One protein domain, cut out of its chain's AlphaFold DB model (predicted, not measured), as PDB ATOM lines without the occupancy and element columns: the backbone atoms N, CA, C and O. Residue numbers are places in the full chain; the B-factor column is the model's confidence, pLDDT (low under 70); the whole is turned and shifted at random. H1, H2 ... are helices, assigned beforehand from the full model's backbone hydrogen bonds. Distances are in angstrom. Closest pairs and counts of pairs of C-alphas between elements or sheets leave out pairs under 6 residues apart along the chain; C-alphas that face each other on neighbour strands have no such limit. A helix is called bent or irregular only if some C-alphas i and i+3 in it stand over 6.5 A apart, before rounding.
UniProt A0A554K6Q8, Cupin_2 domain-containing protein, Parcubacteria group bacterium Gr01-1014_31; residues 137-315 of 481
ATOM      1  N   LEU A 137      -2.712  40.439 -23.636       96.75
ATOM      2  CA  LEU A 137      -3.617  41.589 -23.566       96.75
ATOM      3  C   LEU A 137      -3.563  42.274 -22.195       96.75
ATOM      4  O   LEU A 137      -3.448  43.490 -22.122       96.75
ATOM      5  N   LEU A 138      -3.600  41.506 -21.104       97.50
ATOM      6  CA  LEU A 138      -3.547  42.047 -19.745       97.50
ATOM      7  C   LEU A 138      -2.179  42.655 -19.413       97.50
ATOM      8  O   LEU A 138      -2.129  43.687 -18.748       97.50
ATOM      9  N   ALA A 139      -1.087  42.059 -19.895       97.19
ATOM     10  CA  ALA A 139       0.259  42.608 -19.763       97.19
ATOM     11  C   ALA A 139       0.410  43.940 -20.520       97.19
ATOM     12  O   ALA A 139       0.949  44.899 -19.975       97.19
ATOM     13  N   VAL A 140      -0.127  44.021 -21.743       96.62
ATOM     14  CA  VAL A 140      -0.165  45.262 -22.533       96.62
ATOM     15  C   VAL A 140      -1.012  46.316 -21.825       96.62
ATOM     16  O   VAL A 140      -0.557  47.444 -21.676       96.62
ATOM     17  N   CYS A 141      -2.197  45.962 -21.317       96.94
ATOM     18  CA  CYS A 141      -3.028  46.882 -20.539       96.94
ATOM     19  C   CYS A 141      -2.290  47.427 -19.307       96.94
ATOM     20  O   CYS A 141      -2.333  48.629 -19.070       96.94
ATOM     21  N   ALA A 142      -1.583  46.580 -18.550       97.12
ATOM     22  CA  ALA A 142      -0.775  47.024 -17.412       97.12
ATOM     23  C   ALA A 142       0.329  48.007 -17.849       97.12
ATOM     24  O   ALA A 142       0.505  49.055 -17.230       97.12
ATOM     25  N   GLY A 143       1.018  47.718 -18.958       96.69
ATOM     26  CA  GLY A 143       2.011  48.619 -19.550       96.69
ATOM     27  C   GLY A 143       1.432  49.964 -19.999       96.69
ATOM     28  O   GLY A 143       2.019  51.006 -19.729       96.69
ATOM     29  N   LEU A 144       0.254  49.957 -20.627       96.06
ATOM     30  CA  LEU A 144      -0.447  51.176 -21.036       96.06
ATOM     31  C   LEU A 144      -0.891  52.013 -19.833       96.06
ATOM     32  O   LEU A 144      -0.776  53.231 -19.882       96.06
ATOM     33  N   ILE A 145      -1.343  51.385 -18.741       95.69
ATOM     34  CA  ILE A 145      -1.658  52.096 -17.491       95.69
ATOM     35  C   ILE A 145      -0.385  52.716 -16.900       95.69
ATOM     36  O   ILE A 145      -0.415  53.863 -16.463       95.69
ATOM     37  N   ALA A 146       0.742  51.997 -16.920       96.12
ATOM     38  CA  ALA A 146       2.023  52.517 -16.436       96.12
ATOM     39  C   ALA A 146       2.517  53.731 -17.241       96.12
ATOM     40  O   ALA A 146       3.126  54.632 -16.669       96.12
ATOM     41  N   LYS A 147       2.247  53.752 -18.552       95.81
ATOM     42  CA  LYS A 147       2.588  54.847 -19.476       95.81
ATOM     43  C   LYS A 147       1.484  55.886 -19.638       95.81
ATOM     44  O   LYS A 147       1.655  56.828 -20.404       95.81
ATOM     45  N   LEU A 148       0.365  55.741 -18.930       94.62
ATOM     46  CA  LEU A 148      -0.763  56.658 -19.032       94.62
ATOM     47  C   LEU A 148      -0.358  58.130 -18.832       94.62
ATOM     48  O   LEU A 148      -0.818  58.936 -19.636       94.62
ATOM     49  N   PRO A 149       0.509  58.493 -17.860       93.38
ATOM     50  CA  PRO A 149       0.937  59.881 -17.677       93.38
ATOM     51  C   PRO A 149       1.631  60.455 -18.904       93.38
ATOM     52  O   PRO A 149       1.278  61.541 -19.348       93.38
ATOM     53  N   ASP A 150       2.551  59.695 -19.497       91.75
ATOM     54  CA  ASP A 150       3.276  60.118 -20.693       91.75
ATOM     55  C   ASP A 150       2.343  60.227 -21.907       91.75
ATOM     56  O   ASP A 150       2.463  61.143 -22.714       91.75
ATOM     57  N   LEU A 151       1.381  59.305 -22.031       91.81
ATOM     58  CA  LEU A 151       0.429  59.265 -23.146       91.81
ATOM     59  C   LEU A 151      -0.540  60.451 -23.150       91.81
ATOM     60  O   LEU A 151      -0.988  60.861 -24.219       91.81
ATOM     61  N   ILE A 152      -0.885  60.975 -21.972       93.12
ATOM     62  CA  ILE A 152      -1.798  62.117 -21.833       93.12
ATOM     63  C   ILE A 152      -1.069  63.438 -21.556       93.12
ATOM     64  O   ILE A 152      -1.732  64.462 -21.417       93.12
ATOM     65  N   GLY A 153       0.267  63.423 -21.485       90.31
ATOM     66  CA  GLY A 153       1.087  64.607 -21.226       90.31
ATOM     67  C   GLY A 153       0.933  65.168 -19.809       90.31
ATOM     68  O   GLY A 153       0.815  66.378 -19.647       90.31
ATOM     69  N   LEU A 154       0.875  64.310 -18.782       90.62
ATOM     70  CA  LEU A 154       0.895  64.746 -17.382       90.62
ATOM     71  C   LEU A 154       2.305  65.181 -16.970       90.62
ATOM     72  O   LEU A 154       3.210  64.353 -16.899       90.62
ATOM     73  N   ASP A 155       2.454  66.449 -16.587       84.75
ATOM     74  CA  ASP A 155       3.742  67.006 -16.150       84.75
ATOM     75  C   ASP A 155       4.208  66.453 -14.787       84.75
ATOM     76  O   ASP A 155       5.399  66.244 -14.559       84.75
ATOM     77  N   ASN A 156       3.277  66.183 -13.862       87.62
ATOM     78  CA  ASN A 156       3.601  65.701 -12.514       87.62
ATOM     79  C   ASN A 156       3.575  64.162 -12.435       87.62
ATOM     80  O   ASN A 156       2.612  63.549 -11.962       87.62
ATOM     81  N   LEU A 157       4.654  63.534 -12.907       90.31
ATOM     82  CA  LEU A 157       4.821  62.075 -12.875       90.31
ATOM     83  C   LEU A 157       4.889  61.519 -11.444       90.31
ATOM     84  O   LEU A 157       4.359  60.438 -11.175       90.31
ATOM     85  N   GLU A 158       5.510  62.252 -10.517       89.19
ATOM     86  CA  GLU A 158       5.639  61.836  -9.118       89.19
ATOM     87  C   GLU A 158       4.266  61.686  -8.457       89.19
ATOM     88  O   GLU A 158       3.982  60.648  -7.851       89.19
ATOM     89  N   PHE A 159       3.372  62.658  -8.659       90.75
ATOM     90  CA  PHE A 159       1.986  62.595  -8.195       90.75
ATOM     91  C   PHE A 159       1.277  61.330  -8.681       90.75
ATOM     92  O   PHE A 159       0.622  60.631  -7.904       90.75
ATOM     93  N   PHE A 160       1.420  61.006  -9.969       93.50
ATOM     94  CA  PHE A 160       0.761  59.838 -10.531       93.50
ATOM     95  C   PHE A 160       1.320  58.543  -9.940       93.50
ATOM     96  O   PHE A 160       0.546  57.725  -9.437       93.50
ATOM     97  N   TYR A 161       2.638  58.336  -9.994       93.19
ATOM     98  CA  TYR A 161       3.235  57.053  -9.619       93.19
ATOM     99  C   TYR A 161       3.120  56.770  -8.123       93.19
ATOM    100  O   TYR A 161       2.785  55.644  -7.752       93.19
ATOM    101  N   THR A 162       3.311  57.773  -7.263       92.12
ATOM    102  CA  THR A 162       3.176  57.602  -5.806       92.12
ATOM    103  C   THR A 162       1.768  57.157  -5.410       92.12
ATOM    104  O   THR A 162       1.610  56.269  -4.573       92.12
ATOM    105  N   ARG A 163       0.730  57.702  -6.055       94.06
ATOM    106  CA  ARG A 163      -0.676  57.408  -5.736       94.06
ATOM    107  C   ARG A 163      -1.225  56.189  -6.469       94.06
ATOM    108  O   ARG A 163      -2.117  55.518  -5.948       94.06
ATOM    109  N   ASN A 164      -0.701  55.886  -7.659       95.88
ATOM    110  CA  ASN A 164      -1.304  54.910  -8.565       95.88
ATOM    111  C   ASN A 164      -0.466  53.657  -8.843       95.88
ATOM    112  O   ASN A 164      -0.946  52.776  -9.558       95.88
ATOM    113  N   ALA A 165       0.719  53.502  -8.237       93.56
ATOM    114  CA  ALA A 165       1.587  52.336  -8.444       93.56
ATOM    115  C   ALA A 165       0.851  50.987  -8.320       93.56
ATOM    116  O   ALA A 165       1.029  50.096  -9.150       93.56
ATOM    117  N   GLY A 166      -0.030  50.835  -7.325       94.81
ATOM    118  CA  GLY A 166      -0.808  49.605  -7.152       94.81
ATOM    119  C   GLY A 166      -1.822  49.337  -8.279       94.81
ATOM    120  O   GLY A 166      -2.045  48.182  -8.647       94.81
ATOM    121  N   PHE A 167      -2.414  50.379  -8.873       97.56
ATOM    122  CA  PHE A 167      -3.410  50.239  -9.947       97.56
ATOM    123  C   PHE A 167      -2.801  49.864 -11.298       97.56
ATOM    124  O   PHE A 167      -3.526  49.397 -12.170       97.56
ATOM    125  N   ILE A 168      -1.485  50.005 -11.465       96.44
ATOM    126  CA  ILE A 168      -0.786  49.558 -12.676       96.44
ATOM    127  C   ILE A 168      -0.937  48.040 -12.858       96.44
ATOM    128  O   ILE A 168      -1.113  47.553 -13.972       96.44
ATOM    129  N   VAL A 169      -0.913  47.281 -11.756       95.00
ATOM    130  CA  VAL A 169      -0.788  45.816 -11.791       95.00
ATOM    131  C   VAL A 169      -2.050  45.101 -11.301       95.00
ATOM    132  O   VAL A 169      -2.520  44.153 -11.937       95.00
ATOM    133  N   PHE A 170      -2.613  45.519 -10.162       97.62
ATOM    134  CA  PHE A 170      -3.659  44.746  -9.484       97.62
ATOM    135  C   PHE A 170      -4.975  44.588 -10.268       97.62
ATOM    136  O   PHE A 170      -5.535  43.490 -10.227       97.62
ATOM    137  N   PRO A 171      -5.465  45.577 -11.042       97.44
ATOM    138  CA  PRO A 171      -6.613  45.397 -11.934       97.44
ATOM    139  C   PRO A 171      -6.405  44.281 -12.962       97.44
ATOM    140  O   PRO A 171      -7.248  43.388 -13.080       97.44
ATOM    141  N   ALA A 172      -5.258  44.275 -13.649       97.00
ATOM    142  CA  ALA A 172      -4.922  43.246 -14.629       97.00
ATOM    143  C   ALA A 172      -4.804  41.863 -13.968       97.00
ATOM    144  O   ALA A 172      -5.355  40.879 -14.468       97.00
ATOM    145  N   MET A 173      -4.169  41.792 -12.795       97.56
ATOM    146  CA  MET A 173      -4.086  40.557 -12.012       97.56
ATOM    147  C   MET A 173      -5.451  40.046 -11.534       97.56
ATOM    148  O   MET A 173      -5.697  38.842 -11.583       97.56
ATOM    149  N   ALA A 174      -6.353  40.924 -11.090       97.62
ATOM    150  CA  ALA A 174      -7.688  40.534 -10.644       97.62
ATOM    151  C   ALA A 174      -8.503  39.917 -11.789       97.62
ATOM    152  O   ALA A 174      -9.148  38.882 -11.598       97.62
ATOM    153  N   VAL A 175      -8.424  40.502 -12.989       97.19
ATOM    154  CA  VAL A 175      -9.047  39.945 -14.199       97.19
ATOM    155  C   VAL A 175      -8.395  38.616 -14.584       97.19
ATOM    156  O   VAL A 175      -9.103  37.641 -14.832       97.19
ATOM    157  N   TYR A 176      -7.062  38.525 -14.556       96.50
ATOM    158  CA  TYR A 176      -6.351  37.271 -14.816       96.50
ATOM    159  C   TYR A 176      -6.805  36.149 -13.867       96.50
ATOM    160  O   TYR A 176      -7.182  35.062 -14.311       96.50
ATOM    161  N   PHE A 177      -6.843  36.421 -12.559       95.31
ATOM    162  CA  PHE A 177      -7.303  35.468 -11.549       95.31
ATOM    163  C   PHE A 177      -8.752  35.063 -11.731       95.31
ATOM    164  O   PHE A 177      -9.072  33.881 -11.603       95.31
ATOM    165  N   ALA A 178      -9.610  36.006 -12.095       94.19
ATOM    166  CA  ALA A 178     -10.987  35.707 -12.410       94.19
ATOM    167  C   ALA A 178     -11.139  34.738 -13.590       94.19
ATOM    168  O   ALA A 178     -11.980  33.840 -13.524       94.19
ATOM    169  N   ILE A 179     -10.307  34.869 -14.630       91.00
ATOM    170  CA  ILE A 179     -10.301  33.957 -15.780       91.00
ATOM    171  C   ILE A 179      -9.867  32.553 -15.341       91.00
ATOM    172  O   ILE A 179     -10.598  31.585 -15.564       91.00
ATOM    173  N   ILE A 180      -8.713  32.423 -14.674       86.31
ATOM    174  CA  ILE A 180      -8.169  31.100 -14.318       86.31
ATOM    175  C   ILE A 180      -8.957  30.396 -13.204       86.31
ATOM    176  O   ILE A 180      -8.963  29.167 -13.146       86.31
ATOM    177  N   ARG A 181      -9.635  31.149 -12.326       85.38
ATOM    178  CA  ARG A 181     -10.469  30.613 -11.234       85.38
ATOM    179  C   ARG A 181     -11.961  30.562 -11.576       85.38
ATOM    180  O   ARG A 181     -12.737  30.072 -10.759       85.38
ATOM    181  N   LYS A 182     -12.362  31.008 -12.777       86.88
ATOM    182  CA  LYS A 182     -13.764  31.089 -13.239       86.88
ATOM    183  C   LYS A 182     -14.661  31.830 -12.238       86.88
ATOM    184  O   LYS A 182     -15.748  31.372 -11.882       86.88
ATOM    185  N   THR A 183     -14.178  32.963 -11.746       89.19
ATOM    186  CA  THR A 183     -14.860  33.751 -10.716       89.19
ATOM    187  C   THR A 183     -16.133  34.395 -11.273       89.19
ATOM    188  O   THR A 183     -16.196  34.784 -12.436       89.19
ATOM    189  N   SER A 184     -17.173  34.509 -10.439       93.12
ATOM    190  CA  SER A 184     -18.460  35.096 -10.839       93.12
ATOM    191  C   SER A 184     -18.306  36.549 -11.320       93.12
ATOM    192  O   SER A 184     -17.673  37.340 -10.611       93.12
ATOM    193  N   PRO A 185     -18.962  36.953 -12.429       92.12
ATOM    194  CA  PRO A 185     -18.940  38.333 -12.919       92.12
ATOM    195  C   PRO A 185     -19.344  39.372 -11.871       92.12
ATOM    196  O   PRO A 185     -18.781  40.460 -11.838       92.12
ATOM    197  N   LYS A 186     -20.262  39.025 -10.955       95.75
ATOM    198  CA  LYS A 186     -20.690  39.917  -9.863       95.75
ATOM    199  C   LYS A 186     -19.540  40.261  -8.911       95.75
ATOM    200  O   LYS A 186     -19.432  41.392  -8.455       95.75
ATOM    201  N   ILE A 187     -18.682  39.284  -8.619       94.75
ATOM    202  CA  ILE A 187     -17.528  39.469  -7.731       94.75
ATOM    203  C   ILE A 187     -16.466  40.310  -8.431       94.75
ATOM    204  O   ILE A 187     -15.902  41.207  -7.817       94.75
ATOM    205  N   ILE A 188     -16.230  40.054  -9.718       95.44
ATOM    206  CA  ILE A 188     -15.273  40.822 -10.522       95.44
ATOM    207  C   ILE A 188     -15.715  42.284 -10.611       95.44
ATOM    208  O   ILE A 188     -14.914  43.174 -10.349       95.44
ATOM    209  N   ALA A 189     -16.994  42.534 -10.903       96.50
ATOM    210  CA  ALA A 189     -17.553  43.882 -10.934       96.50
ATOM    211  C   ALA A 189     -17.397  44.599  -9.582       96.50
ATOM    212  O   ALA A 189     -17.005  45.761  -9.551       96.50
ATOM    213  N   ALA A 190     -17.627  43.900  -8.464       96.94
ATOM    214  CA  ALA A 190     -17.407  44.461  -7.130       96.94
ATOM    215  C   ALA A 190     -15.926  44.790  -6.866       96.94
ATOM    216  O   ALA A 190     -15.623  45.867  -6.362       96.94
ATOM    217  N   VAL A 191     -14.998  43.899  -7.236       97.31
ATOM    218  CA  VAL A 191     -13.546  44.119  -7.100       97.31
ATOM    219  C   VAL A 191     -13.088  45.326  -7.924       97.31
ATOM    220  O   VAL A 191     -12.410  46.202  -7.394       97.31
ATOM    221  N   LEU A 192     -13.506  45.417  -9.189       97.06
ATOM    222  CA  LEU A 192     -13.182  46.554 -10.056       97.06
ATOM    223  C   LEU A 192     -13.829  47.857  -9.567       97.06
ATOM    224  O   LEU A 192     -13.200  48.908  -9.634       97.06
ATOM    225  N   GLY A 193     -15.042  47.792  -9.011       97.88
ATOM    226  CA  GLY A 193     -15.694  48.935  -8.371       97.88
ATOM    227  C   GLY A 193     -14.928  49.445  -7.146       97.88
ATOM    228  O   GLY A 193     -14.770  50.651  -6.987       97.88
ATOM    229  N   ILE A 194     -14.381  48.543  -6.321       97.50
ATOM    230  CA  ILE A 194     -13.509  48.914  -5.195       97.50
ATOM    231  C   ILE A 194     -12.219  49.569  -5.704       97.50
ATOM    232  O   ILE A 194     -11.794  50.571  -5.136       97.50
ATOM    233  N   PHE A 195     -11.615  49.057  -6.782       98.06
ATOM    234  CA  PHE A 195     -10.441  49.693  -7.391       98.06
ATOM    235  C   PHE A 195     -10.748  51.095  -7.912       98.06
ATOM    236  O   PHE A 195      -9.994  52.014  -7.615       98.06
ATOM    237  N   ALA A 196     -11.867  51.283  -8.614       97.88
ATOM    238  CA  ALA A 196     -12.290  52.598  -9.087       97.88
ATOM    239  C   ALA A 196     -12.544  53.571  -7.923       97.88
ATOM    240  O   ALA A 196     -12.070  54.704  -7.954       97.88
ATOM    241  N   GLY A 197     -13.228  53.122  -6.866       98.00
ATOM    242  CA  GLY A 197     -13.463  53.926  -5.665       98.00
ATOM    243  C   GLY A 197     -12.171  54.302  -4.936       98.00
ATOM    244  O   GLY A 197     -12.008  55.450  -4.533       98.00
ATOM    245  N   ALA A 198     -11.227  53.364  -4.814       98.00
ATOM    246  CA  ALA A 198      -9.921  53.615  -4.210       98.00
ATOM    247  C   ALA A 198      -9.071  54.582  -5.050       98.00
ATOM    248  O   ALA A 198      -8.446  55.477  -4.485       98.00
ATOM    249  N   ALA A 199      -9.078  54.430  -6.379       97.31
ATOM    250  CA  ALA A 199      -8.380  55.323  -7.300       97.31
ATOM    251  C   ALA A 199      -8.953  56.742  -7.232       97.31
ATOM    252  O   ALA A 199      -8.201  57.707  -7.137       97.31
ATOM    253  N   LEU A 200     -10.280  56.883  -7.198       97.25
ATOM    254  CA  LEU A 200     -10.918  58.181  -7.006       97.25
ATOM    255  C   LEU A 200     -10.522  58.789  -5.654       97.25
ATOM    256  O   LEU A 200     -10.069  59.926  -5.600       97.25
ATOM    257  N   ALA A 201     -10.635  58.021  -4.569       96.50
ATOM    258  CA  ALA A 201     -10.344  58.507  -3.226       96.50
ATOM    259  C   ALA A 201      -8.891  58.982  -3.064       96.50
ATOM    260  O   ALA A 201      -8.684  60.060  -2.517       96.50
ATOM    261  N   ILE A 202      -7.898  58.221  -3.545       96.06
ATOM    262  CA  ILE A 202      -6.477  58.584  -3.393       96.06
ATOM    263  C   ILE A 202      -6.087  59.788  -4.262       96.06
ATOM    264  O   ILE A 202      -5.305  60.630  -3.830       96.06
ATOM    265  N   ASN A 203      -6.650  59.910  -5.469       95.00
ATOM    266  CA  ASN A 203      -6.329  61.023  -6.365       95.00
ATOM    267  C   ASN A 203      -7.064  62.320  -5.983       95.00
ATOM    268  O   ASN A 203      -6.577  63.394  -6.313       95.00
ATOM    269  N   LEU A 204      -8.184  62.240  -5.249       94.88
ATOM    270  CA  LEU A 204      -8.872  63.407  -4.680       94.88
ATOM    271  C   LEU A 204      -8.222  63.946  -3.394       94.88
ATOM    272  O   LEU A 204      -8.614  65.015  -2.925       94.88
ATOM    273  N   MET A 205      -7.262  63.228  -2.798       93.94
ATOM    274  CA  MET A 205      -6.529  63.743  -1.639       93.94
ATOM    275  C   MET A 205      -5.711  64.981  -2.035       93.94
ATOM    276  O   MET A 205      -5.156  65.011  -3.141       93.94
ATOM    277  N   PRO A 206      -5.609  65.992  -1.152       92.00
ATOM    278  CA  PRO A 206      -4.885  67.219  -1.462       92.00
ATOM    279  C   PRO A 206      -3.419  66.917  -1.782       92.00
ATOM    280  O   PRO A 206      -2.831  65.989  -1.234       92.00
ATOM    281  N   ASP A 207      -2.827  67.677  -2.699       87.94
ATOM    282  CA  ASP A 207      -1.399  67.576  -2.992       87.94
ATOM    283  C   ASP A 207      -0.631  68.533  -2.089       87.94
ATOM    284  O   ASP A 207      -0.582  69.736  -2.331       87.94
ATOM    285  N   LEU A 208      -0.153  68.000  -0.965       87.31
ATOM    286  CA  LEU A 208       0.562  68.758   0.050       87.31
ATOM    287  C   LEU A 208       2.021  68.326   0.066       87.31
ATOM    288  O   LEU A 208       2.322  67.149   0.293       87.31
ATOM    289  N   ASP A 209       2.919  69.295  -0.080       74.00
ATOM    290  CA  ASP A 209       4.341  69.086   0.147       74.00
ATOM    291  C   ASP A 209       4.550  68.652   1.608       74.00
ATOM    292  O   ASP A 209       4.374  69.443   2.534       74.00
ATOM    293  N   ARG A 210       4.960  67.390   1.808       77.50
ATOM    294  CA  ARG A 210       5.290  66.775   3.116       77.50
ATOM    295  C   ARG A 210       4.090  66.474   4.027       77.50
ATOM    296  O   ARG A 210       4.028  66.946   5.159       77.50
ATOM    297  N   SER A 211       3.187  65.609   3.567       90.81
ATOM    298  CA  SER A 211       2.165  64.975   4.414       90.81
ATOM    299  C   SER A 211       2.565  63.549   4.805       90.81
ATOM    300  O   SER A 211       2.693  62.665   3.944       90.81
ATOM    301  N   ASP A 212       2.720  63.297   6.107       90.81
ATOM    302  CA  ASP A 212       3.024  61.956   6.617       90.81
ATOM    303  C   ASP A 212       1.846  61.010   6.358       90.81
ATOM    304  O   ASP A 212       2.033  59.858   5.964       90.81
ATOM    305  N   THR A 213       0.614  61.486   6.532       94.00
ATOM    306  CA  THR A 213      -0.579  60.650   6.358       94.00
ATOM    307  C   THR A 213      -0.880  60.287   4.915       94.00
ATOM    308  O   THR A 213      -1.296  59.154   4.671       94.00
ATOM    309  N   ILE A 214      -0.628  61.173   3.949       93.50
ATOM    310  CA  ILE A 214      -0.763  60.839   2.521       93.50
ATOM    311  C   ILE A 214       0.340  59.863   2.100       93.50
ATOM    312  O   ILE A 214       0.071  58.884   1.399       93.50
ATOM    313  N   THR A 215       1.565  60.058   2.594       92.94
ATOM    314  CA  THR A 215       2.660  59.097   2.386       92.94
ATOM    315  C   THR A 215       2.292  57.723   2.953       92.94
ATOM    316  O   THR A 215       2.446  56.697   2.295       92.94
ATOM    317  N   LEU A 216       1.719  57.670   4.157       94.25
ATOM    318  CA  LEU A 216       1.236  56.418   4.738       94.25
ATOM    319  C   LEU A 216       0.096  55.805   3.920       94.25
ATOM    320  O   LEU A 216       0.109  54.595   3.696       94.25
ATOM    321  N   ALA A 217      -0.865  56.603   3.453       96.25
ATOM    322  CA  ALA A 217      -1.980  56.115   2.649       96.25
ATOM    323  C   ALA A 217      -1.500  55.486   1.332       96.25
ATOM    324  O   ALA A 217      -1.900  54.370   0.999       96.25
ATOM    325  N   THR A 218      -0.583  56.151   0.627       94.69
ATOM    326  CA  THR A 218       0.015  55.642  -0.618       94.69
ATOM    327  C   THR A 218       0.855  54.382  -0.396       94.69
ATOM    328  O   THR A 218       0.799  53.466  -1.214       94.69
ATOM    329  N   LEU A 219       1.546  54.256   0.744       93.38
ATOM    330  CA  LEU A 219       2.278  53.035   1.116       93.38
ATOM    331  C   LEU A 219       1.359  51.850   1.469       93.38
ATOM    332  O   LEU A 219       1.696  50.702   1.174       93.38
ATOM    333  N   HIS A 220       0.204  52.092   2.101       95.06
ATOM    334  CA  HIS A 220      -0.718  51.023   2.522       95.06
ATOM    335  C   HIS A 220      -1.694  50.600   1.418       95.06
ATOM    336  O   HIS A 220      -2.173  49.460   1.426       95.06
ATOM    337  N   LEU A 221      -1.965  51.474   0.448       97.31
ATOM    338  CA  LEU A 221      -2.896  51.204  -0.642       97.31
ATOM    339  C   LEU A 221      -2.524  49.951  -1.466       97.31
ATOM    340  O   LEU A 221      -3.403  49.109  -1.651       97.31
ATOM    341  N   PRO A 222      -1.266  49.723  -1.903       96.38
ATOM    342  CA  PRO A 222      -0.889  48.489  -2.596       96.38
ATOM    343  C   PRO A 222      -1.205  47.215  -1.802       96.38
ATOM    344  O   PRO A 222      -1.641  46.224  -2.388       96.38
ATOM    345  N   LEU A 223      -1.050  47.235  -0.472       94.62
ATOM    346  CA  LEU A 223      -1.385  46.096   0.389       94.62
ATOM    347  C   LEU A 223      -2.897  45.838   0.411       94.62
ATOM    348  O   LEU A 223      -3.330  44.688   0.327       94.62
ATOM    349  N   LEU A 224      -3.707  46.898   0.469       96.94
ATOM    350  CA  LEU A 224      -5.161  46.782   0.384       96.94
ATOM    351  C   LEU A 224      -5.600  46.223  -0.977       96.94
ATOM    352  O   LEU A 224      -6.388  45.275  -1.033       96.94
ATOM    353  N   LEU A 225      -5.070  46.775  -2.073       97.69
ATOM    354  CA  LEU A 225      -5.369  46.326  -3.436       97.69
ATOM    355  C   LEU A 225      -4.951  44.868  -3.653       97.69
ATOM    356  O   LEU A 225      -5.676  44.107  -4.300       97.69
ATOM    357  N   TRP A 226      -3.839  44.444  -3.053       96.19
ATOM    358  CA  TRP A 226      -3.406  43.052  -3.050       96.19
ATOM    359  C   TRP A 226      -4.409  42.126  -2.349       96.19
ATOM    360  O   TRP A 226      -4.740  41.066  -2.887       96.19
ATOM    361  N   VAL A 227      -4.956  42.507  -1.189       94.62
ATOM    362  CA  VAL A 227      -5.985  41.687  -0.523       94.62
ATOM    363  C   VAL A 227      -7.282  41.666  -1.335       94.62
ATOM    364  O   VAL A 227      -7.865  40.600  -1.530       94.62
ATOM    365  N   VAL A 228      -7.714  42.804  -1.882       96.00
ATOM    366  CA  VAL A 228      -8.912  42.890  -2.736       96.00
ATOM    367  C   VAL A 228      -8.761  42.028  -4.000       96.00
ATOM    368  O   VAL A 228      -9.681  41.287  -4.350       96.00
ATOM    369  N   THR A 229      -7.577  42.011  -4.621       96.69
ATOM    370  CA  THR A 229      -7.228  41.094  -5.726       96.69
ATOM    371  C   THR A 229      -7.389  39.626  -5.318       96.69
ATOM    372  O   THR A 229      -7.887  38.803  -6.089       96.69
ATOM    373  N   GLY A 230      -7.050  39.286  -4.072       94.62
ATOM    374  CA  GLY A 230      -7.262  37.953  -3.508       94.62
ATOM    375  C   GLY A 230      -8.731  37.524  -3.466       94.62
ATOM    376  O   GLY A 230      -9.024  36.335  -3.595       94.62
ATOM    377  N   VAL A 231      -9.691  38.450  -3.387       93.94
ATOM    378  CA  VAL A 231     -11.125  38.114  -3.493       93.94
ATOM    379  C   VAL A 231     -11.470  37.600  -4.894       93.94
ATOM    380  O   VAL A 231     -12.234  36.639  -5.017       93.94
ATOM    381  N   ALA A 232     -10.862  38.165  -5.945       94.44
ATOM    382  CA  ALA A 232     -11.027  37.675  -7.315       94.44
ATOM    383  C   ALA A 232     -10.437  36.267  -7.501       94.44
ATOM    384  O   ALA A 232     -10.998  35.465  -8.245       94.44
ATOM    385  N   PHE A 233      -9.360  35.937  -6.784       93.75
ATOM    386  CA  PHE A 233      -8.751  34.604  -6.792       93.75
ATOM    387  C   PHE A 233      -9.543  33.573  -5.975       93.75
ATOM    388  O   PHE A 233      -9.749  32.442  -6.403       93.75
ATOM    389  N   THR A 234      -9.990  33.941  -4.776       90.94
ATOM    390  CA  THR A 234     -10.699  33.024  -3.867       90.94
ATOM    391  C   THR A 234     -12.165  32.824  -4.250       90.94
ATOM    392  O   THR A 234     -12.789  31.831  -3.861       90.94
ATOM    393  N   GLY A 235     -12.746  33.783  -4.978       88.88
ATOM    394  CA  GLY A 235     -14.162  33.825  -5.329       88.88
ATOM    395  C   GLY A 235     -15.095  34.026  -4.129       88.88
ATOM    396  O   GLY A 235     -16.307  33.927  -4.281       88.88
ATOM    397  N   SER A 236     -14.565  34.245  -2.922       85.06
ATOM    398  CA  SER A 236     -15.320  34.642  -1.731       85.06
ATOM    399  C   SER A 236     -14.367  34.922  -0.575       85.06
ATOM    400  O   SER A 236     -13.533  34.082  -0.238       85.06
ATOM    401  N   TRP A 237     -14.594  36.026   0.137       81.12
ATOM    402  CA  TRP A 237     -13.845  36.366   1.349       81.12
ATOM    403  C   TRP A 237     -13.998  35.331   2.480       81.12
ATOM    404  O   TRP A 237     -13.133  35.251   3.348       81.12
ATOM    405  N   ARG A 238     -15.055  34.503   2.464       83.12
ATOM    406  CA  ARG A 238     -15.343  33.505   3.514       83.12
ATOM    407  C   ARG A 238     -14.545  32.203   3.369       83.12
ATOM    408  O   ARG A 238     -14.454  31.434   4.325       83.12
ATOM    409  N   LYS A 239     -13.975  31.923   2.192       82.44
ATOM    410  CA  LYS A 239     -13.273  30.659   1.908       82.44
ATOM    411  C   LYS A 239     -11.839  30.689   2.448       82.44
ATOM    412  O   LYS A 239     -10.893  30.925   1.705       82.44
ATOM    413  N   ARG A 240     -11.665  30.403   3.745       80.50
ATOM    414  CA  ARG A 240     -10.358  30.446   4.443       80.50
ATOM    415  C   ARG A 240      -9.262  29.615   3.764       80.50
ATOM    416  O   ARG A 240      -8.140  30.086   3.638       80.50
ATOM    417  N   PHE A 241      -9.588  28.421   3.268       78.62
ATOM    418  CA  PHE A 241      -8.617  27.572   2.566       78.62
ATOM    419  C   PHE A 241      -8.117  28.201   1.253       78.62
ATOM    420  O   PHE A 241      -6.925  28.156   0.960       78.62
ATOM    421  N   ALA A 242      -9.000  28.862   0.498       82.94
ATOM    422  CA  ALA A 242      -8.631  29.514  -0.756       82.94
ATOM    423  C   ALA A 242      -7.659  30.687  -0.532       82.94
ATOM    424  O   ALA A 242      -6.804  30.947  -1.376       82.94
ATOM    425  N   TRP A 243      -7.736  31.363   0.619       85.50
ATOM    426  CA  TRP A 243      -6.764  32.394   0.995       85.50
ATOM    427  C   TRP A 243      -5.359  31.834   1.220       85.50
ATOM    428  O   TRP A 243      -4.380  32.488   0.878       85.50
ATOM    429  N   ILE A 244      -5.235  30.605   1.726       81.06
ATOM    430  CA  ILE A 244      -3.929  29.940   1.830       81.06
ATOM    431  C   ILE A 244      -3.371  29.630   0.445       81.06
ATOM    432  O   ILE A 244      -2.190  29.865   0.199       81.06
ATOM    433  N   GLU A 245      -4.206  29.138  -0.474       81.69
ATOM    434  CA  GLU A 245      -3.785  28.954  -1.865       81.69
ATOM    435  C   GLU A 245      -3.339  30.270  -2.497       81.69
ATOM    436  O   GLU A 245      -2.343  30.283  -3.215       81.69
ATOM    437  N   TYR A 246      -4.038  31.369  -2.205       88.25
ATOM    438  CA  TYR A 246      -3.666  32.699  -2.674       88.25
ATOM    439  C   TYR A 246      -2.292  33.117  -2.144       88.25
ATOM    440  O   TYR A 246      -1.426  33.499  -2.928       88.25
ATOM    441  N   LEU A 247      -2.046  32.986  -0.838       86.19
ATOM    442  CA  LEU A 247      -0.746  33.311  -0.240       86.19
ATOM    443  C   LEU A 247       0.389  32.461  -0.826       86.19
ATOM    444  O   LEU A 247       1.438  32.995  -1.187       86.19
ATOM    445  N   LYS A 248       0.170  31.150  -0.986       80.81
ATOM    446  CA  LYS A 248       1.143  30.249  -1.621       80.81
ATOM    447  C   LYS A 248       1.426  30.659  -3.061       80.81
ATOM    448  O   LYS A 248       2.586  30.789  -3.442       80.81
ATOM    449  N   PHE A 249       0.373  30.915  -3.834       87.62
ATOM    450  CA  PHE A 249       0.483  31.352  -5.220       87.62
ATOM    451  C   PHE A 249       1.315  32.633  -5.340       87.62
ATOM    452  O   PHE A 249       2.223  32.689  -6.161       87.62
ATOM    453  N   ASN A 250       1.067  33.631  -4.485       89.69
ATOM    454  CA  ASN A 250       1.846  34.872  -4.469       89.69
ATOM    455  C   ASN A 250       3.314  34.631  -4.101       89.69
ATOM    456  O   ASN A 250       4.194  35.219  -4.719       89.69
ATOM    457  N   GLY A 251       3.600  33.738  -3.150       84.88
ATOM    458  CA  GLY A 251       4.984  33.378  -2.837       84.88
ATOM    459  C   GLY A 251       5.721  32.731  -4.010       84.88
ATOM    460  O   GLY A 251       6.877  33.058  -4.254       84.88
ATOM    461  N   GLU A 252       5.053  31.868  -4.784       85.69
ATOM    462  CA  GLU A 252       5.637  31.358  -6.030       85.69
ATOM    463  C   GLU A 252       5.795  32.471  -7.070       85.69
ATOM    464  O   GLU A 252       6.831  32.555  -7.723       85.69
ATOM    465  N   MET A 253       4.815  33.366  -7.185       90.69
ATOM    466  CA  MET A 253       4.853  34.489  -8.122       90.69
ATOM    467  C   MET A 253       6.016  35.439  -7.841       90.69
ATOM    468  O   MET A 253       6.625  35.917  -8.788       90.69
ATOM    469  N   ILE A 254       6.376  35.665  -6.574       88.69
ATOM    470  CA  ILE A 254       7.567  36.443  -6.202       88.69
ATOM    471  C   ILE A 254       8.841  35.764  -6.720       88.69
ATOM    472  O   ILE A 254       9.713  36.440  -7.259       88.69
ATOM    473  N   ILE A 255       8.940  34.434  -6.622       86.94
ATOM    474  CA  ILE A 255      10.101  33.680  -7.119       86.94
ATOM    475  C   ILE A 255      10.201  33.790  -8.646       86.94
ATOM    476  O   ILE A 255      11.255  34.148  -9.168       86.94
ATOM    477  N   TYR A 256       9.111  33.528  -9.375       89.81
ATOM    478  CA  TYR A 256       9.109  33.674 -10.837       89.81
ATOM    479  C   TYR A 256       9.299  35.129 -11.272       89.81
ATOM    480  O   TYR A 256       9.990  35.381 -12.252       89.81
ATOM    481  N   GLY A 257       8.747  36.087 -10.528       92.38
ATOM    482  CA  GLY A 257       8.954  37.515 -10.744       92.38
ATOM    483  C   GLY A 257      10.420  37.911 -10.587       92.38
ATOM    484  O   GLY A 257      10.941  38.627 -11.433       92.38
ATOM    485  N   ALA A 258      11.117  37.385  -9.575       91.12
ATOM    486  CA  ALA A 258      12.553  37.601  -9.400       91.12
ATOM    487  C   ALA A 258      13.369  37.007 -10.561       91.12
ATOM    488  O   ALA A 258      14.273  37.664 -11.070       91.12
ATOM    489  N   LEU A 259      13.022  35.803 -11.031       92.75
ATOM    490  CA  LEU A 259      13.660  35.201 -12.209       92.75
ATOM    491  C   LEU A 259      13.429  36.037 -13.476       92.75
ATOM    492  O   LEU A 259      14.371  36.274 -14.231       92.75
ATOM    493  N   LEU A 260      12.200  36.522 -13.687       95.38
ATOM    494  CA  LEU A 260      11.863  37.422 -14.792       95.38
ATOM    495  C   LEU A 260      12.629  38.745 -14.696       95.38
ATOM    496  O   LEU A 260      13.130  39.224 -15.709       95.38
ATOM    497  N   ALA A 261      12.766  39.313 -13.496       95.56
ATOM    498  CA  ALA A 261      13.521  40.541 -13.275       95.56
ATOM    499  C   ALA A 261      15.014  40.353 -13.575       95.56
ATOM    500  O   ALA A 261      15.600  41.183 -14.260       95.56
ATOM    501  N   ILE A 262      15.624  39.246 -13.136       96.81
ATOM    502  CA  ILE A 262      17.025  38.926 -13.455       96.81
ATOM    503  C   ILE A 262      17.208  38.759 -14.965       96.81
ATOM    504  O   ILE A 262      18.113  39.362 -15.537       96.81
ATOM    505  N   ALA A 263      16.329  38.001 -15.623       96.75
ATOM    506  CA  ALA A 263      16.367  37.849 -17.075       96.75
ATOM    507  C   ALA A 263      16.211  39.203 -17.793       96.75
ATOM    508  O   ALA A 263      16.955  39.494 -18.729       96.75
ATOM    509  N   GLY A 264      15.301  40.059 -17.317       96.38
ATOM    510  CA  GLY A 264      15.099  41.414 -17.825       96.38
ATOM    511  C   GLY A 264      16.313  42.324 -17.620       96.38
ATOM    512  O   GLY A 264      16.680  43.053 -18.538       96.38
ATOM    513  N   MET A 265      16.983  42.255 -16.466       96.69
ATOM    514  CA  MET A 265      18.220  43.001 -16.197       96.69
ATOM    515  C   MET A 265      19.358  42.560 -17.119       96.69
ATOM    516  O   MET A 265      20.032  43.408 -17.698       96.69
ATOM    517  N   VAL A 266      19.546  41.248 -17.304       98.00
ATOM    518  CA  VAL A 266      20.555  40.708 -18.230       98.00
ATOM    519  C   VAL A 266      20.271  41.164 -19.661       98.00
ATOM    520  O   VAL A 266      21.175  41.656 -20.335       98.00
ATOM    521  N   LEU A 267      19.015  41.065 -20.108       97.06
ATOM    522  CA  LEU A 267      18.599  41.540 -21.428       97.06
ATOM    523  C   LEU A 267      18.845  43.044 -21.592       97.06
ATOM    524  O   LEU A 267      19.321  43.475 -22.636       97.06
ATOM    525  N   THR A 268      18.560  43.833 -20.559       97.06
ATOM    526  CA  THR A 268      18.770  45.287 -20.555       97.06
ATOM    527  C   THR A 268      20.241  45.636 -20.680       97.06
ATOM    528  O   THR A 268      20.601  46.407 -21.563       97.06
ATOM    529  N   PHE A 269      21.099  45.034 -19.854       97.31
ATOM    530  CA  PHE A 269      22.541  45.258 -19.914       97.31
ATOM    531  C   PHE A 269      23.105  44.903 -21.292       97.31
ATOM    532  O   PHE A 269      23.841  45.691 -21.881       97.31
ATOM    533  N   LEU A 270      22.708  43.747 -21.836       98.06
ATOM    534  CA  LEU A 270      23.129  43.322 -23.166       98.06
ATOM    535  C   LEU A 270      22.639  44.293 -24.246       98.06
ATOM    536  O   LEU A 270      23.415  44.682 -25.110       98.06
ATOM    537  N   THR A 271      21.371  44.705 -24.194       97.94
ATOM    538  CA  THR A 271      20.781  45.589 -25.210       97.94
ATOM    539  C   THR A 271      21.445  46.962 -25.188       97.94
ATOM    540  O   THR A 271      21.928  47.416 -26.220       97.94
ATOM    541  N   LEU A 272      21.553  47.596 -24.017       98.00
ATOM    542  CA  LEU A 272      22.221  48.893 -23.889       98.00
ATOM    543  C   LEU A 272      23.698  48.813 -24.298       98.00
ATOM    544  O   LEU A 272      24.179  49.697 -25.000       98.00
ATOM    545  N   GLY A 273      24.397  47.732 -23.934       97.44
ATOM    546  CA  GLY A 273      25.784  47.505 -24.342       97.44
ATOM    547  C   GLY A 273      25.951  47.343 -25.857       97.44
ATOM    548  O   GLY A 273      26.859  47.936 -26.433       97.44
ATOM    549  N   LEU A 274      25.063  46.591 -26.518       98.19
ATOM    550  CA  LEU A 274      25.097  46.394 -27.972       98.19
ATOM    551  C   LEU A 274      24.843  47.696 -28.745       98.19
ATOM    552  O   LEU A 274      25.539  47.955 -29.722       98.19
ATOM    553  N   PHE A 275      23.880  48.514 -28.314       98.19
ATOM    554  CA  PHE A 275      23.597  49.804 -28.956       98.19
ATOM    555  C   PHE A 275      24.690  50.844 -28.675       98.19
ATOM    556  O   PHE A 275      25.115  51.550 -29.587       98.19
ATOM    557  N   SER A 276      25.228  50.869 -27.454       97.31
ATOM    558  CA  SER A 276      26.369  51.723 -27.111       97.31
ATOM    559  C   SER A 276      27.621  51.374 -27.929       97.31
ATOM    560  O   SER A 276      28.334  52.280 -28.351       97.31
ATOM    561  N   ALA A 277      27.859  50.091 -28.230       97.81
ATOM    562  CA  ALA A 277      28.989  49.649 -29.055       97.81
ATOM    563  C   ALA A 277      28.924  50.129 -30.518       97.81
ATOM    564  O   ALA A 277      29.953  50.164 -31.186       97.81
ATOM    565  N   VAL A 278      27.736  50.495 -31.011       97.81
ATOM    566  CA  VAL A 278      27.536  51.119 -32.332       97.81
ATOM    567  C   VAL A 278      27.272  52.627 -32.231       97.81
ATOM    568  O   VAL A 278      26.752  53.217 -33.172       97.81
ATOM    569  N   GLU A 279      27.622  53.242 -31.095       97.12
ATOM    570  CA  GLU A 279      27.495  54.682 -30.819       97.12
ATOM    571  C   GLU A 279      26.050  55.224 -30.868       97.12
ATOM    572  O   GLU A 279      25.826  56.406 -31.123       97.12
ATOM    573  N   ILE A 280      25.050  54.380 -30.585       97.88
ATOM    574  CA  ILE A 280      23.643  54.796 -30.477       97.88
ATOM    575  C   ILE A 280      23.227  54.798 -29.001       97.88
ATOM    576  O   ILE A 280      23.129  53.740 -28.376       97.88
ATOM    577  N   ASP A 281      22.922  55.976 -28.448       96.19
ATOM    578  CA  ASP A 281      22.359  56.093 -27.099       96.19
ATOM    579  C   ASP A 281      20.833  55.933 -27.126       96.19
ATOM    580  O   ASP A 281      20.097  56.785 -27.625       96.19
ATOM    581  N   ILE A 282      20.363  54.807 -26.590       97.56
ATOM    582  CA  ILE A 282      18.936  54.493 -26.437       97.56
ATOM    583  C   ILE A 282      18.504  54.431 -24.968       97.56
ATOM    584  O   ILE A 282      17.380  54.011 -24.693       97.56
ATOM    585  N   ALA A 283      19.382  54.772 -24.016       96.81
ATOM    586  CA  ALA A 283      19.183  54.444 -22.607       96.81
ATOM    587  C   ALA A 283      17.908  55.072 -22.034       96.81
ATOM    588  O   ALA A 283      17.101  54.370 -21.424       96.81
ATOM    589  N   GLU A 284      17.684  56.363 -22.280       95.38
ATOM    590  CA  GLU A 284      16.502  57.076 -21.789       95.38
ATOM    591  C   GLU A 284      15.203  56.466 -22.334       95.38
ATOM    592  O   GLU A 284      14.325  56.067 -21.564       95.38
ATOM    593  N   TRP A 285      15.111  56.307 -23.658       95.81
ATOM    594  CA  TRP A 285      13.947  55.705 -24.308       95.81
ATOM    595  C   TRP A 285      13.696  54.273 -23.813       95.81
ATOM    596  O   TRP A 285      12.560  53.902 -23.507       95.81
ATOM    597  N   TYR A 286      14.755  53.472 -23.682       96.62
ATOM    598  CA  TYR A 286      14.667  52.083 -23.243       96.62
ATOM    599  C   TYR A 286      14.179  51.978 -21.791       96.62
ATOM    600  O   TYR A 286      13.300  51.167 -21.491       96.62
ATOM    601  N   MET A 287      14.692  52.822 -20.890       94.81
ATOM    602  CA  MET A 287      14.229  52.877 -19.501       94.81
ATOM    603  C   MET A 287      12.764  53.327 -19.426       94.81
ATOM    604  O   MET A 287      11.965  52.708 -18.725       94.81
ATOM    605  N   GLN A 288      12.383  54.354 -20.187       91.56
ATOM    606  CA  GLN A 288      11.026  54.901 -20.163       91.56
ATOM    607  C   GLN A 288       9.973  53.980 -20.784       91.56
ATOM    608  O   GLN A 288       8.815  54.036 -20.373       91.56
ATOM    609  N   TRP A 289      10.325  53.165 -21.777       93.81
ATOM    610  CA  TRP A 289       9.361  52.316 -22.479       93.81
ATOM    611  C   TRP A 289       9.533  50.843 -22.150       93.81
ATOM    612  O   TRP A 289       8.593  50.213 -21.676       93.81
ATOM    613  N   VAL A 290      10.720  50.282 -22.366       96.06
ATOM    614  CA  VAL A 290      10.930  48.836 -22.246       96.06
ATOM    615  C   VAL A 290      10.921  48.401 -20.783       96.06
ATOM    616  O   VAL A 290      10.215  47.454 -20.436       96.06
ATOM    617  N   ILE A 291      11.642  49.107 -19.907       96.38
ATOM    618  CA  ILE A 291      11.710  48.742 -18.484       96.38
ATOM    619  C   ILE A 291      10.375  48.959 -17.781       96.38
ATOM    620  O   ILE A 291       9.900  48.043 -17.115       96.38
ATOM    621  N   ILE A 292       9.745  50.127 -17.941       95.25
ATOM    622  CA  ILE A 292       8.473  50.432 -17.265       95.25
ATOM    623  C   ILE A 292       7.365  49.467 -17.717       95.25
ATOM    624  O   ILE A 292       6.686  48.876 -16.875       95.25
ATOM    625  N   VAL A 293       7.213  49.239 -19.028       96.69
ATOM    626  CA  VAL A 293       6.206  48.298 -19.553       96.69
ATOM    627  C   VAL A 293       6.534  46.861 -19.148       96.69
ATOM    628  O   VAL A 293       5.643  46.128 -18.721       96.69
ATOM    629  N   GLY A 294       7.806  46.458 -19.225       96.00
ATOM    630  CA  GLY A 294       8.257  45.133 -18.804       96.00
ATOM    631  C   GLY A 294       7.992  44.868 -17.320       96.00
ATOM    632  O   GLY A 294       7.466  43.812 -16.968       96.00
ATOM    633  N   ALA A 295       8.277  45.844 -16.456       95.31
ATOM    634  CA  ALA A 295       8.013  45.770 -15.022       95.31
ATOM    635  C   ALA A 295       6.509  45.694 -14.713       95.31
ATOM    636  O   ALA A 295       6.105  44.902 -13.864       95.31
ATOM    637  N   ALA A 296       5.670  46.450 -15.429       96.50
ATOM    638  CA  ALA A 296       4.214  46.391 -15.286       96.50
ATOM    639  C   ALA A 296       3.620  45.053 -15.771       96.50
ATOM    640  O   ALA A 296       2.684  44.525 -15.167       96.50
ATOM    641  N   ALA A 297       4.181  44.473 -16.835       96.44
ATOM    642  CA  ALA A 297       3.771  43.185 -17.390       96.44
ATOM    643  C   ALA A 297       4.219  41.983 -16.537       96.44
ATOM    644  O   ALA A 297       3.520  40.962 -16.480       96.44
ATOM    645  N   ALA A 298       5.376  42.085 -15.874       96.06
ATOM    646  CA  ALA A 298       6.029  40.972 -15.188       96.06
ATOM    647  C   ALA A 298       5.141  40.242 -14.160       96.06
ATOM    648  O   ALA A 298       5.159  39.012 -14.167       96.06
ATOM    649  N   PRO A 299       4.317  40.904 -13.322       95.94
ATOM    650  CA  PRO A 299       3.440  40.202 -12.383       95.94
ATOM    651  C   PRO A 299       2.359  39.355 -13.068       95.94
ATOM    652  O   PRO A 299       2.068  38.252 -12.609       95.94
ATOM    653  N   VAL A 300       1.793  39.817 -14.190       96.81
ATOM    654  CA  VAL A 300       0.781  39.063 -14.957       96.81
ATOM    655  C   VAL A 300       1.420  37.839 -15.615       96.81
ATOM    656  O   VAL A 300       0.900  36.726 -15.504       96.81
ATOM    657  N   VAL A 301       2.585  38.023 -16.245       96.50
ATOM    658  CA  VAL A 301       3.356  36.925 -16.850       96.50
ATOM    659  C   VAL A 301       3.823  35.938 -15.776       96.50
ATOM    660  O   VAL A 301       3.655  34.732 -15.932       96.50
ATOM    661  N   GLY A 302       4.334  36.431 -14.648       95.31
ATOM    662  CA  GLY A 302       4.752  35.627 -13.503       95.31
ATOM    663  C   GLY A 302       3.602  34.808 -12.920       95.31
ATOM    664  O   GLY A 302       3.758  33.609 -12.691       95.31
ATOM    665  N   ALA A 303       2.417  35.403 -12.764       94.56
ATOM    666  CA  ALA A 303       1.211  34.678 -12.368       94.56
ATOM    667  C   ALA A 303       0.843  33.584 -13.386       94.56
ATOM    668  O   ALA A 303       0.400  32.496 -13.006       94.56
ATOM    669  N   HIS A 304       1.052  33.827 -14.681       93.56
ATOM    670  CA  HIS A 304       0.841  32.808 -15.702       93.56
ATOM    671  C   HIS A 304       1.833  31.651 -15.627       93.56
ATOM    672  O   HIS A 304       1.413  30.495 -15.677       93.56
ATOM    673  N   LEU A 305       3.117  31.939 -15.416       91.00
ATOM    674  CA  LEU A 305       4.140  30.914 -15.221       91.00
ATOM    675  C   LEU A 305       3.837  30.047 -13.997       91.00
ATOM    676  O   LEU A 305       3.851  28.821 -14.106       91.00
ATOM    677  N   VAL A 306       3.474  30.662 -12.864       89.56
ATOM    678  CA  VAL A 306       3.040  29.934 -11.660       89.56
ATOM    679  C   VAL A 306       1.843  29.045 -11.970       89.56
ATOM    680  O   VAL A 306       1.829  27.881 -11.579       89.56
ATOM    681  N   TRP A 307       0.844  29.563 -12.689       85.69
ATOM    682  CA  TRP A 307      -0.344  28.791 -13.037       85.69
ATOM    683  C   TRP A 307      -0.012  27.592 -13.930       85.69
ATOM    684  O   TRP A 307      -0.368  26.473 -13.561       85.69
ATOM    685  N   LEU A 308       0.707  27.793 -15.041       80.50
ATOM    686  CA  LEU A 308       1.118  26.721 -15.962       80.50
ATOM    687  C   LEU A 308       1.844  25.608 -15.221       80.50
ATOM    688  O   LEU A 308       1.576  24.423 -15.399       80.50
ATOM    689  N   ARG A 309       2.742  26.019 -14.340       77.62
ATOM    690  CA  ARG A 309       3.564  25.121 -13.566       77.62
ATOM    691  C   ARG A 309       2.796  24.442 -12.427       77.62
ATOM    692  O   ARG A 309       3.080  23.297 -12.093       77.62
ATOM    693  N   SER A 310       1.802  25.103 -11.837       67.69
ATOM    694  CA  SER A 310       0.941  24.494 -10.815       67.69
ATOM    695  C   SER A 310       0.153  23.292 -11.351       67.69
ATOM    696  O   SER A 310      -0.198  22.411 -10.570       67.69
ATOM    697  N   GLN A 311      -0.037  23.208 -12.675       62.94
ATOM    698  CA  GLN A 311      -0.647  22.052 -13.339       62.94
ATOM    699  C   GLN A 311       0.261  20.813 -13.363       62.94
ATOM    700  O   GLN A 311      -0.234  19.703 -13.512       62.94
ATOM    701  N   SER A 312       1.582  20.967 -13.207       48.66
ATOM    702  CA  SER A 312       2.548  19.864 -13.319       48.66
ATOM    703  C   SER A 312       3.037  19.319 -11.970       48.66
ATOM    704  O   SER A 312       4.053  18.633 -11.927       48.66
ATOM    705  N   ASN A 313       2.352  19.648 -10.866       51.25
ATOM    706  CA  ASN A 313       2.574  19.193  -9.478       51.25
ATOM    707  C   ASN A 313       3.992  19.359  -8.878       51.25
ATOM    708  O   ASN A 313       4.199  19.105  -7.694       51.25
ATOM    709  N   ALA A 314       4.972  19.861  -9.627       54.53
ATOM    710  CA  ALA A 314       6.221  20.358  -9.067       54.53
ATOM    711  C   ALA A 314       5.894  21.646  -8.298       54.53
ATOM    712  O   ALA A 314       5.315  22.534  -8.908       54.53
ATOM    713  N   ARG A 315       6.250  21.797  -7.010       63.16
ATOM    714  CA  ARG A 315       6.264  23.091  -6.277       63.16
ATOM    715  C   ARG A 315       7.694  23.429  -5.812       63.16
ATOM    716  O   ARG A 315       8.374  22.541  -5.320       63.16
TER     717      ARG A 315
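Overview. This is residues 137 to 315 of the 481 residues of the protein "Cupin_2 domain-containing protein" of Parcubacteria group bacterium Gr01-1014_31 (UniProt A0A554K6Q8). Look first for a bundle of three helical pieces side by side, H3, H4 and H5b, with H1 packed on the side of H3 away from the other two. From the end of H5b the very long H6 runs off past the bundle, and the bent H7 folds back beside it: H7a returns to H1, and H7b crosses H6 and packs on H3. The printed part has 179 residues with seven named helices, H1 to H7 in order, and no named strand: all helix. It is compact, with a radius of gyration of the C-alphas of 18.0 A and spans of 58 by 48 by 27 A.

Along the chain. Find C-alpha 137 at (-3.617, 41.589, -23.566), where H1 begins; it runs to residue 146, and H2 holds residues 148 to 152. H3, residues 157 to 181, is 35.0 A long and irregular, with C-alphas 163 and 166 at 7.9 A and a kink of 49 degrees near residue 164. H4, residues 185 to 203, covers 26.8 A. H5, residues 212 to 234, and H7, residues 283 to 310, were each assigned as one helix by their hydrogen bonds but are bent: C-alphas 219 and 222 are 6.7 A apart, C-alphas 296 and 299 6.9 A. Their arms are H5a, 212 to 219, H5b, 222 to 234, H7a, 283 to 296, and H7b, 299 to 310. Between them H6, residues 240 to 277, stretches 55.1 A from (-10.358, 30.446, 4.443) to (28.989, 49.649, -29.055).

Arrangement. Start at H3, the hub. It forms a hairpin with H4, opposite ways at 5 degrees, a shallow tilt; their closest C-alphas, of Arg 163 and Ile 202, are 6.4 A apart. H3 touches H5b at Gly 166 and Pro 222, 4.7 A between C-alphas, and H3, H4 and H5b make an up and down bundle, each running against the one before. With residues 167 to 176 alone H3 touches H1, closest at C-alphas 142 and 168, 5.4 A. Look next at Gly 143 and Val 293, where H1 touches H7a with C-alphas 4.2 A apart, at a steep tilt of 54 degrees. H6 touches H7b at a steep tilt of 60 degrees, closest at the C-alphas of Gly 257 and Gly 302, 5.4 A. H3 and H6 are apart. Every O i to N i+4 pair is within hydrogen-bond range in H1, H2, H4, H5a and H7b; the figures are 16 of 21 in H3, 8 of 9 in H5b, 33 of 34 in H6 and 8 of 10 in H7a.

Size, cuts and confidence. The farthest C-alphas, of Arg 238 and Glu 279, are 58.8 A apart. The printed part has no cut and no long link. Residues 151 to 156 and 208 to 213 stand free. Look for pLDDT under 70 at residues 310 to 315.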